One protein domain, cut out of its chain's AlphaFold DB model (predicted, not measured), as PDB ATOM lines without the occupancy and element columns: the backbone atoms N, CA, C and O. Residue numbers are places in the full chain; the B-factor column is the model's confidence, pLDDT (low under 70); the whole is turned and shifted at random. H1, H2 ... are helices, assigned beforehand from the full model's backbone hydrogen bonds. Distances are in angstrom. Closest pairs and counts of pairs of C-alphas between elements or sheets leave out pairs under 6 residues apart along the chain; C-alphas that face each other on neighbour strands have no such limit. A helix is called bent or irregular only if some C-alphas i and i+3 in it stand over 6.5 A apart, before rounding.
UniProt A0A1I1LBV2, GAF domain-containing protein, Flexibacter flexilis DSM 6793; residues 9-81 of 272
ATOM      1  N   TYR A   9     -30.247  36.506   9.081       44.66
ATOM      2  CA  TYR A   9     -29.082  36.594   9.968       44.66
ATOM      3  C   TYR A   9     -28.069  35.477   9.724       44.66
ATOM      4  O   TYR A   9     -26.880  35.734   9.841       44.66
ATOM      5  N   LEU A  10     -28.502  34.263   9.365       41.28
ATOM      6  CA  LEU A  10     -27.585  33.148   9.108       41.28
ATOM      7  C   LEU A  10     -26.829  33.324   7.781       41.28
ATOM      8  O   LEU A  10     -25.637  33.041   7.726       41.28
ATOM      9  N   VAL A  11     -27.498  33.847   6.744       50.00
ATOM     10  CA  VAL A  11     -26.861  34.207   5.464       50.00
ATOM     11  C   VAL A  11     -25.897  35.378   5.657       50.00
ATOM     12  O   VAL A  11     -24.750  35.277   5.245       50.00
ATOM     13  N   ALA A  12     -26.294  36.421   6.394       45.00
ATOM     14  CA  ALA A  12     -25.400  37.529   6.725       45.00
ATOM     15  C   ALA A  12     -24.202  37.090   7.587       45.00
ATOM     16  O   ALA A  12     -23.106  37.596   7.383       45.00
ATOM     17  N   LEU A  13     -24.370  36.134   8.513       37.56
ATOM     18  CA  LEU A  13     -23.259  35.602   9.311       37.56
ATOM     19  C   LEU A  13     -22.320  34.722   8.478       37.56
ATOM     20  O   LEU A  13     -21.120  34.752   8.711       37.56
ATOM     21  N   LEU A  14     -22.847  33.945   7.528       39.94
ATOM     22  CA  LEU A  14     -22.055  33.121   6.609       39.94
ATOM     23  C   LEU A  14     -21.326  33.966   5.559       39.94
ATOM     24  O   LEU A  14     -20.187  33.645   5.234       39.94
ATOM     25  N   ASP A  15     -21.929  35.056   5.084       43.06
ATOM     26  CA  ASP A  15     -21.276  36.041   4.215       43.06
ATOM     27  C   ASP A  15     -20.253  36.879   4.993       43.06
ATOM     28  O   ASP A  15     -19.164  37.127   4.487       43.06
ATOM     29  N   PHE A  16     -20.531  37.216   6.257       38.56
ATOM     30  CA  PHE A  16     -19.572  37.850   7.166       38.56
ATOM     31  C   PHE A  16     -18.397  36.916   7.504       38.56
ATOM     32  O   PHE A  16     -17.249  37.346   7.493       38.56
ATOM     33  N   PHE A  17     -18.646  35.619   7.721       34.06
ATOM     34  CA  PHE A  17     -17.586  34.624   7.913       34.06
ATOM     35  C   PHE A  17     -16.816  34.328   6.619       34.06
ATOM     36  O   PHE A  17     -15.604  34.146   6.680       34.06
ATOM     37  N   ARG A  18     -17.463  34.326   5.445       38.31
ATOM     38  CA  ARG A  18     -16.777  34.236   4.140       38.31
ATOM     39  C   ARG A  18     -15.913  35.462   3.857       38.31
ATOM     40  O   ARG A  18     -14.813  35.296   3.346       38.31
ATOM     41  N   PHE A  19     -16.375  36.653   4.232       41.47
ATOM     42  CA  PHE A  19     -15.610  37.900   4.160       41.47
ATOM     43  C   PHE A  19     -14.390  37.886   5.100       41.47
ATOM     44  O   PHE A  19     -13.386  38.526   4.808       41.47
ATOM     45  N   TYR A  20     -14.444  37.123   6.199       35.78
ATOM     46  CA  TYR A  20     -13.362  37.039   7.187       35.78
ATOM     47  C   TYR A  20     -12.385  35.862   6.988       35.78
ATOM     48  O   TYR A  20     -11.350  35.832   7.644       35.78
ATOM     49  N   MET A  21     -12.679  34.887   6.117       45.69
ATOM     50  CA  MET A  21     -11.903  33.631   6.027       45.69
ATOM     51  C   MET A  21     -11.292  33.310   4.660       45.69
ATOM     52  O   MET A  21     -10.876  32.176   4.425       45.69
ATOM     53  N   ALA A  22     -11.163  34.282   3.765       53.97
ATOM     54  CA  ALA A  22     -10.406  34.089   2.536       53.97
ATOM     55  C   ALA A  22      -9.824  35.440   2.095       53.97
ATOM     56  O   ALA A  22     -10.475  36.205   1.391       53.97
ATOM     57  N   GLN A  23      -8.634  35.765   2.613       69.69
ATOM     58  CA  GLN A  23      -7.891  36.986   2.281       69.69
ATOM     59  C   GLN A  23      -6.684  36.687   1.376       69.69
ATOM     60  O   GLN A  23      -5.694  37.416   1.390       69.69
ATOM     61  N   GLN A  24      -6.751  35.622   0.569       78.38
ATOM     62  CA  GLN A  24      -5.619  35.185  -0.252       78.38
ATOM     63  C   GLN A  24      -5.226  36.251  -1.275       78.38
ATOM     64  O   GLN A  24      -4.035  36.437  -1.540       78.38
ATOM     65  N   LEU A  25      -6.201  36.997  -1.810       80.44
ATOM     66  CA  LEU A  25      -5.922  38.137  -2.683       80.44
ATOM     67  C   LEU A  25      -5.098  39.214  -1.966       80.44
ATOM     68  O   LEU A  25      -4.114  39.710  -2.518       80.44
ATOM     69  N   HIS A  26      -5.442  39.556  -0.722       84.12
ATOM     70  CA  HIS A  26      -4.676  40.525   0.058       84.12
ATOM     71  C   HIS A  26      -3.279  39.999   0.423       84.12
ATOM     72  O   HIS A  26      -2.293  40.729   0.295       84.12
ATOM     73  N   ASP A  27      -3.171  38.723   0.792       80.94
ATOM     74  CA  ASP A  27      -1.901  38.081   1.148       80.94
ATOM     75  C   ASP A  27      -0.899  38.086  -0.014       80.94
ATOM     76  O   ASP A  27       0.303  38.264   0.194       80.94
ATOM     77  N   LEU A  28      -1.377  37.952  -1.255       76.94
ATOM     78  CA  LEU A  28      -0.553  38.087  -2.461       76.94
ATOM     79  C   LEU A  28       0.045  39.499  -2.597       76.94
ATOM     80  O   LEU A  28       1.218  39.630  -2.960       76.94
ATOM     81  N   PHE A  29      -0.695  40.553  -2.234       80.69
ATOM     82  CA  PHE A  29      -0.163  41.924  -2.181       80.69
ATOM     83  C   PHE A  29       0.860  42.121  -1.056       80.69
ATOM     84  O   PHE A  29       1.827  42.873  -1.223       80.69
ATOM     85  N   ILE A  30       0.690  41.456   0.087       76.88
ATOM     86  CA  ILE A  30       1.685  41.504   1.162       76.88
ATOM     87  C   ILE A  30       2.979  40.832   0.702       76.88
ATOM     88  O   ILE A  30       4.008  41.515   0.657       76.88
ATOM     89  N   LYS A  31       2.896  39.577   0.236       76.00
ATOM     90  CA  LYS A  31       4.032  38.774  -0.250       76.00
ATOM     91  C   LYS A  31       4.792  39.454  -1.384       76.00
ATOM     92  O   LYS A  31       6.019  39.448  -1.397       76.00
ATOM     93  N   VAL A  32       4.098  40.080  -2.340       73.38
ATOM     94  CA  VAL A  32       4.793  40.748  -3.457       73.38
ATOM     95  C   VAL A  32       5.579  41.965  -2.970       73.38
ATOM     96  O   VAL A  32       6.643  42.274  -3.499       73.38
ATOM     97  N   GLY A  33       5.078  42.642  -1.934       64.19
ATOM     98  CA  GLY A  33       5.781  43.760  -1.319       64.19
ATOM     99  C   GLY A  33       6.946  43.347  -0.435       64.19
ATOM    100  O   GLY A  33       7.908  44.097  -0.352       64.19
ATOM    101  N   GLU A  34       6.908  42.166   0.177       66.81
ATOM    102  CA  GLU A  34       8.087  41.602   0.848       66.81
ATOM    103  C   GLU A  34       9.207  41.301  -0.160       66.81
ATOM    104  O   GLU A  34      10.381  41.471   0.154       66.81
ATOM    105  N   LEU A  35       8.851  40.918  -1.394       68.31
ATOM    106  CA  LEU A  35       9.814  40.579  -2.446       68.31
ATOM    107  C   LEU A  35      10.384  41.787  -3.204       68.31
ATOM    108  O   LEU A  35      11.521  41.726  -3.665       68.31
ATOM    109  N   GLY A  36       9.623  42.870  -3.378       59.81
ATOM    110  CA  GLY A  36      10.066  44.017  -4.187       59.81
ATOM    111  C   GLY A  36       9.499  45.371  -3.760       59.81
ATOM    112  O   GLY A  36       9.425  46.304  -4.564       59.81
ATOM    113  N   GLY A  37       9.067  45.482  -2.504       63.03
ATOM    114  CA  GLY A  37       8.580  46.720  -1.906       63.03
ATOM    115  C   GLY A  37       7.328  47.284  -2.580       63.03
ATOM    116  O   GLY A  37       6.555  46.591  -3.246       63.03
ATOM    117  N   ILE A  38       7.125  48.591  -2.417       57.56
ATOM    118  CA  ILE A  38       5.959  49.298  -2.964       57.56
ATOM    119  C   ILE A  38       5.928  49.214  -4.498       57.56
ATOM    120  O   ILE A  38       4.855  49.062  -5.068       57.56
ATOM    121  N   GLN A  39       7.082  49.209  -5.174       61.41
ATOM    122  CA  GLN A  39       7.143  49.082  -6.636       61.41
ATOM    123  C   GLN A  39       6.539  47.762  -7.126       61.41
ATOM    124  O   GLN A  39       5.778  47.757  -8.093       61.41
ATOM    125  N   ALA A  40       6.814  46.657  -6.434       70.25
ATOM    126  CA  ALA A  40       6.232  45.363  -6.764       70.25
ATOM    127  C   ALA A  40       4.726  45.304  -6.450       70.25
ATOM    128  O   ALA A  40       3.967  44.742  -7.240       70.25
ATOM    129  N   ARG A  41       4.265  45.955  -5.370       73.25
ATOM    130  CA  ARG A  41       2.826  46.093  -5.055       73.25
ATOM    131  C   ARG A  41       2.080  46.926  -6.095       73.25
ATOM    132  O   ARG A  41       1.033  46.503  -6.577       73.25
ATOM    133  N   THR A  42       2.631  48.073  -6.488       65.00
ATOM    134  CA  THR A  42       2.062  48.943  -7.528       65.00
ATOM    135  C   THR A  42       2.035  48.229  -8.871       65.00
ATOM    136  O   THR A  42       1.030  48.267  -9.575       65.00
ATOM    137  N   LYS A  43       3.102  47.505  -9.217       79.44
ATOM    138  CA  LYS A  43       3.151  46.724 -10.452       79.44
ATOM    139  C   LYS A  43       2.134  45.588 -10.457       79.44
ATOM    140  O   LYS A  43       1.462  45.393 -11.467       79.44
ATOM    141  N   LEU A  44       1.975  44.885  -9.333       83.31
ATOM    142  CA  LEU A  44       0.926  43.877  -9.182       83.31
ATOM    143  C   LEU A  44      -0.450  44.511  -9.368       83.31
ATOM    144  O   LEU A  44      -1.279  43.946 -10.077       83.31
ATOM    145  N   SER A  45      -0.659  45.708  -8.818       81.81
ATOM    146  CA  SER A  45      -1.922  46.424  -8.956       81.81
ATOM    147  C   SER A  45      -2.238  46.808 -10.401       81.81
ATOM    148  O   SER A  45      -3.341  46.562 -10.881       81.81
ATOM    149  N   VAL A  46      -1.247  47.319 -11.135       79.38
ATOM    150  CA  VAL A  46      -1.399  47.688 -12.550       79.38
ATOM    151  C   VAL A  46      -1.654  46.462 -13.430       79.38
ATOM    152  O   VAL A  46      -2.542  46.495 -14.280       79.38
ATOM    153  N   LEU A  47      -0.899  45.376 -13.235       81.75
ATOM    154  CA  LEU A  47      -1.014  44.172 -14.064       81.75
ATOM    155  C   LEU A  47      -2.334  43.431 -13.840       81.75
ATOM    156  O   LEU A  47      -2.942  42.959 -14.798       81.75
ATOM    157  N   SER A  48      -2.776  43.346 -12.586       85.06
ATOM    158  CA  SER A  48      -4.029  42.677 -12.225       85.06
ATOM    159  C   SER A  48      -5.262  43.566 -12.374       85.06
ATOM    160  O   SER A  48      -6.377  43.054 -12.344       85.06
ATOM    161  N   LYS A  49      -5.072  44.886 -12.535       88.75
ATOM    162  CA  LYS A  49      -6.130  45.906 -12.453       88.75
ATOM    163  C   LYS A  49      -6.922  45.827 -11.142       88.75
ATOM    164  O   LYS A  49      -8.122  46.078 -11.129       88.75
ATOM    165  N   MET A  50      -6.246  45.457 -10.058       84.56
ATOM    166  CA  MET A  50      -6.821  45.300  -8.724       84.56
ATOM    167  C   MET A  50      -5.950  46.044  -7.718       84.56
ATOM    168  O   MET A  50      -4.728  45.952  -7.767       84.56
ATOM    169  N   THR A  51      -6.528  46.809  -6.802       82.50
ATOM    170  CA  THR A  51      -5.764  47.470  -5.731       82.50
ATOM    171  C   THR A  51      -5.644  46.584  -4.492       82.50
ATOM    172  O   THR A  51      -6.428  45.659  -4.286       82.50
ATOM    173  N   SER A  52      -4.683  46.885  -3.613       76.31
ATOM    174  CA  SER A  52      -4.538  46.172  -2.335       76.31
ATOM    175  C   SER A  52      -5.735  46.374  -1.397       76.31
ATOM    176  O   SER A  52      -5.977  45.523  -0.543       76.31
ATOM    177  N   VAL A  53      -6.467  47.485  -1.552       74.19
ATOM    178  CA  VAL A  53      -7.687  47.809  -0.798       74.19
ATOM    179  C   VAL A  53      -8.878  47.032  -1.350       74.19
ATOM    180  O   VAL A  53      -9.605  46.420  -0.574       74.19
ATOM    181  N   GLU A  54      -9.044  46.975  -2.674       78.31
ATOM    182  CA  GLU A  54     -10.070  46.134  -3.309       78.31
ATOM    183  C   GLU A  54      -9.825  44.648  -3.027       78.31
ATOM    184  O   GLU A  54     -10.759  43.913  -2.734       78.31
ATOM    185  N   ALA A  55      -8.566  44.206  -3.001       80.88
ATOM    186  CA  ALA A  55      -8.200  42.833  -2.651       80.88
ATOM    187  C   ALA A  55      -8.580  42.428  -1.209       80.88
ATOM    188  O   ALA A  55      -8.590  41.240  -0.902       80.88
ATOM    189  N   ARG A  56      -8.886  43.385  -0.315       77.50
ATOM    190  CA  ARG A  56      -9.390  43.101   1.046       77.50
ATOM    191  C   ARG A  56     -10.893  42.872   1.099       77.50
ATOM    192  O   ARG A  56     -11.372  42.346   2.097       77.50
ATOM    193  N   THR A  57     -11.624  43.342   0.093       76.12
ATOM    194  CA  THR A  57     -13.091  43.360   0.090       76.12
ATOM    195  C   THR A  57     -13.685  42.493  -1.015       76.12
ATOM    196  O   THR A  57     -14.845  42.091  -0.914       76.12
ATOM    197  N   LEU A  58     -12.907  42.183  -2.056       77.69
ATOM    198  CA  LEU A  58     -13.299  41.278  -3.125       77.69
ATOM    199  C   LEU A  58     -13.316  39.821  -2.647       77.69
ATOM    200  O   LEU A  58     -12.430  39.403  -1.905       77.69
ATOM    201  N   PRO A  59     -14.285  39.015  -3.114       77.25
ATOM    202  CA  PRO A  59     -14.304  37.597  -2.808       77.25
ATOM    203  C   PRO A  59     -13.137  36.869  -3.490       77.25
ATOM    204  O   PRO A  59     -12.862  37.073  -4.682       77.25
ATOM    205  N   ASP A  60     -12.529  35.952  -2.739       79.44
ATOM    206  CA  ASP A  60     -11.518  34.967  -3.151       79.44
ATOM    207  C   ASP A  60     -12.113  33.931  -4.136       79.44
ATOM    208  O   ASP A  60     -12.230  32.733  -3.869       79.44
ATOM    209  N   THR A  61     -12.555  34.393  -5.304       84.50
ATOM    210  CA  THR A  61     -13.000  33.509  -6.382       84.50
ATOM    211  C   THR A  61     -11.794  32.860  -7.059       84.50
ATOM    212  O   THR A  61     -10.721  33.454  -7.173       84.50
ATOM    213  N   THR A  62     -11.977  31.646  -7.584       77.12
ATOM    214  CA  THR A  62     -10.933  30.929  -8.335       77.12
ATOM    215  C   THR A  62     -10.386  31.744  -9.513       77.12
ATOM    216  O   THR A  62      -9.229  31.580  -9.888       77.12
ATOM    217  N   GLU A  63     -11.205  32.614 -10.106       85.69
ATOM    218  CA  GLU A  63     -10.809  33.502 -11.202       85.69
ATOM    219  C   GLU A  63      -9.891  34.632 -10.717       85.69
ATOM    220  O   GLU A  63      -8.793  34.795 -11.253       85.69
ATOM    221  N   ASN A  64     -10.282  35.342  -9.653       82.56
ATOM    222  CA  ASN A  64      -9.493  36.436  -9.079       82.56
ATOM    223  C   ASN A  64      -8.136  35.949  -8.561       82.56
ATOM    224  O   ASN A  64      -7.115  36.591  -8.807       82.56
ATOM    225  N   ILE A  65      -8.116  34.798  -7.878       82.38
ATOM    226  CA  ILE A  65      -6.880  34.227  -7.329       82.38
ATOM    227  C   ILE A  65      -5.927  33.859  -8.467       82.38
ATOM    228  O   ILE A  65      -4.779  34.295  -8.465       82.38
ATOM    229  N   LYS A  66      -6.405  33.140  -9.493       83.50
ATOM    230  CA  LYS A  66      -5.573  32.761 -10.648       83.50
ATOM    231  C   LYS A  66      -5.027  33.971 -11.399       83.50
ATOM    232  O   LYS A  66      -3.869  33.951 -11.820       83.50
ATOM    233  N   LEU A  67      -5.838  35.018 -11.566       87.75
ATOM    234  CA  LEU A  67      -5.394  36.270 -12.174       87.75
ATOM    235  C   LEU A  67      -4.237  36.872 -11.369       87.75
ATOM    236  O   LEU A  67      -3.160  37.104 -11.921       87.75
ATOM    237  N   LEU A  68      -4.431  37.065 -10.063       85.12
ATOM    238  CA  LEU A  68      -3.452  37.723  -9.201       85.12
ATOM    239  C   LEU A  68      -2.162  36.902  -9.045       85.12
ATOM    240  O   LEU A  68      -1.068  37.460  -9.122       85.12
ATOM    241  N   GLU A  69      -2.268  35.578  -8.922       85.81
ATOM    242  CA  GLU A  69      -1.124  34.660  -8.906       85.81
ATOM    243  C   GLU A  69      -0.326  34.707 -10.213       85.81
ATOM    244  O   GLU A  69       0.907  34.704 -10.187       85.81
ATOM    245  N   SER A  70      -0.996  34.793 -11.366       83.69
ATOM    246  CA  SER A  70      -0.311  34.879 -12.660       83.69
ATOM    247  C   SER A  70       0.511  36.170 -12.792       83.69
ATOM    248  O   SER A  70       1.670  36.129 -13.217       83.69
ATOM    249  N   CYS A  71      -0.039  37.302 -12.339       85.31
ATOM    250  CA  CYS A  71       0.661  38.585 -12.290       85.31
ATOM    251  C   CYS A  71       1.804  38.564 -11.265       85.31
ATOM    252  O   CYS A  71       2.898  39.050 -11.555       85.31
ATOM    253  N   PHE A  72       1.585  37.955 -10.098       84.06
ATOM    254  CA  PHE A  72       2.607  37.764  -9.071       84.06
ATOM    255  C   PHE A  72       3.804  36.973  -9.614       84.06
ATOM    256  O   PHE A  72       4.944  37.420  -9.508       84.06
ATOM    257  N   GLN A  73       3.564  35.836 -10.274       84.19
ATOM    258  CA  GLN A  73       4.628  35.013 -10.858       84.19
ATOM    259  C   GLN A  73       5.393  35.738 -11.973       84.19
ATOM    260  O   GLN A  73       6.605  35.554 -12.107       84.19
ATOM    261  N   ALA A  74       4.722  36.586 -12.759       82.12
ATOM    262  CA  ALA A  74       5.389  37.425 -13.752       82.12
ATOM    263  C   ALA A  74       6.379  38.403 -13.093       82.12
ATOM    264  O   ALA A  74       7.517  38.517 -13.548       82.12
ATOM    265  N   ILE A  75       5.979  39.026 -11.980       77.75
ATOM    266  CA  ILE A  75       6.824  39.941 -11.201       77.75
ATOM    267  C   ILE A  75       8.003  39.192 -10.569       77.75
ATOM    268  O   ILE A  75       9.140  39.637 -10.693       77.75
ATOM    269  N   VAL A  76       7.774  38.021  -9.965       77.25
ATOM    270  CA  VAL A  76       8.848  37.206  -9.365       77.25
ATOM    271  C   VAL A  76       9.893  36.790 -10.403       77.25
ATOM    272  O   VAL A  76      11.092  36.879 -10.141       77.25
ATOM    273  N   ARG A  77       9.472  36.382 -11.608       78.94
ATOM    274  CA  ARG A  77      10.396  36.031 -12.703       78.94
ATOM    275  C   ARG A  77      11.203  37.218 -13.209       78.94
ATOM    276  O   ARG A  77      12.301  37.024 -13.719       78.94
ATOM    277  N   GLU A  78      10.655  38.422 -13.131       75.81
ATOM    278  CA  GLU A  78      11.349  39.642 -13.532       75.81
ATOM    279  C   GLU A  78      12.371  40.074 -12.476       75.81
ATOM    280  O   GLU A  78      13.508  40.385 -12.823       75.81
ATOM    281  N   ILE A  79      12.009  39.981 -11.192       70.06
ATOM    282  CA  ILE A  79      12.919  40.225 -10.064       70.06
ATOM    283  C   ILE A  79      14.073  39.205 -10.075       70.06
ATOM    284  O   ILE A  79      15.232  39.578  -9.915       70.06
ATOM    285  N   GLY A  80      13.786  37.928 -10.351       56.25
ATOM    286  CA  GLY A  80      14.787  36.856 -10.431       56.25
ATOM    287  C   GLY A  80      15.680  36.862 -11.682       56.25
ATOM    288  O   GLY A  80      16.572  36.025 -11.782       56.25
ATOM    289  N   LYS A  81      15.457  37.767 -12.648       51.44
ATOM    290  CA  LYS A  81      16.287  37.919 -13.863       51.44
ATOM    291  C   LYS A  81      17.390  38.973 -13.732       51.44
ATOM    292  O   LYS A  81      18.169  39.141 -14.670       51.44
TER     293      LYS A  81
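What this domain is: This is residues 9 to 81 of the 272 residues of the protein "GAF domain-containing protein" of Flexibacter flexilis DSM 6793 (UniProt A0A1I1LBV2). Three helical rods make a small body whose centres form a triangle: the two arms of the bent helix H2, which folds back on itself, and H3, which lies side by side with H2a while H2b runs slantwise to both. Residues 9 to 17 of H1 stick out from this body as an arm; the body without them spans 38 A at its longest, against 51 A for the whole. The printed part has 73 residues, with three named helices in the order H1, H2, H3 and no named strand; its class is all helix. The whole is only just compact, close to loose, with a radius of gyration of the C-alphas of 13.5 A, and it spans 51 by 20 by 17 A.

How they stand to each other: Begin with the longest helix, H2, residues 24 to 48. By its hydrogen bonds it was assigned as one helix, but it is bent: C-alphas 35 and 38 are 9.5 A apart, and its arms are H2a, residues 24 to 35, and H2b, residues 38 to 48. The arms touch, H2a with residues 29 to 33 alone, at a steep tilt of 42 degrees, opposite ways; their closest C-alphas, those of Gly 33 and Arg 41, are 5.3 A apart. Look next at H3, residues 62 to 79, which touches H2a at a shallow tilt of 5 degrees, the same way; the closest C-alphas, of Leu 25 and Ile 65, are 6.1 A apart. With residues 67 to 75 alone H3 touches H2b, opposite ways at a steep tilt of 46 degrees; the closest C-alphas, of Ser 48 and Leu 68, are 5.8 A apart. The helix packing is mostly crossed, but only just: 1 of the 3 touching pairs is at a shallow tilt. H1, residues 9 to 20, is apart from H2a, H2b and H3. Every O i to N i+4 pair is within hydrogen-bond range in H1, H2b and H3; in H2a it is 7 of 8.

Where its parts are: Find C-alpha 24 at (-5.619, 35.185, -0.252), where H2a begins; it runs 16.5 A to C-alpha 35. H2b covers 15.1 A from C-alpha 38 to C-alpha 48. H3 runs 25.7 A from C-alpha 62 to C-alpha 79 at (12.919, 40.225, -10.064). Look back to C-alpha 9 at (-29.082, 36.594, 9.968), from which H1 runs 16.0 A to C-alpha 20.

The domain as a whole: The C-alphas of Tyr 9 and Lys 81 are the two farthest apart, at 51.3 A. Without residues 9 to 17, which stand free, the body spans 38 by 19 by 17 A. The printed part has no cut. The link from H1 to H2 is tight, and the link from H2 to H3, residues 49 to 61, is long. The mean pLDDT of the printed part is 70.2; residues 9 to 23, 33 to 39, 42 and 80 to 81 are under 70, and the mean over H1 is 41.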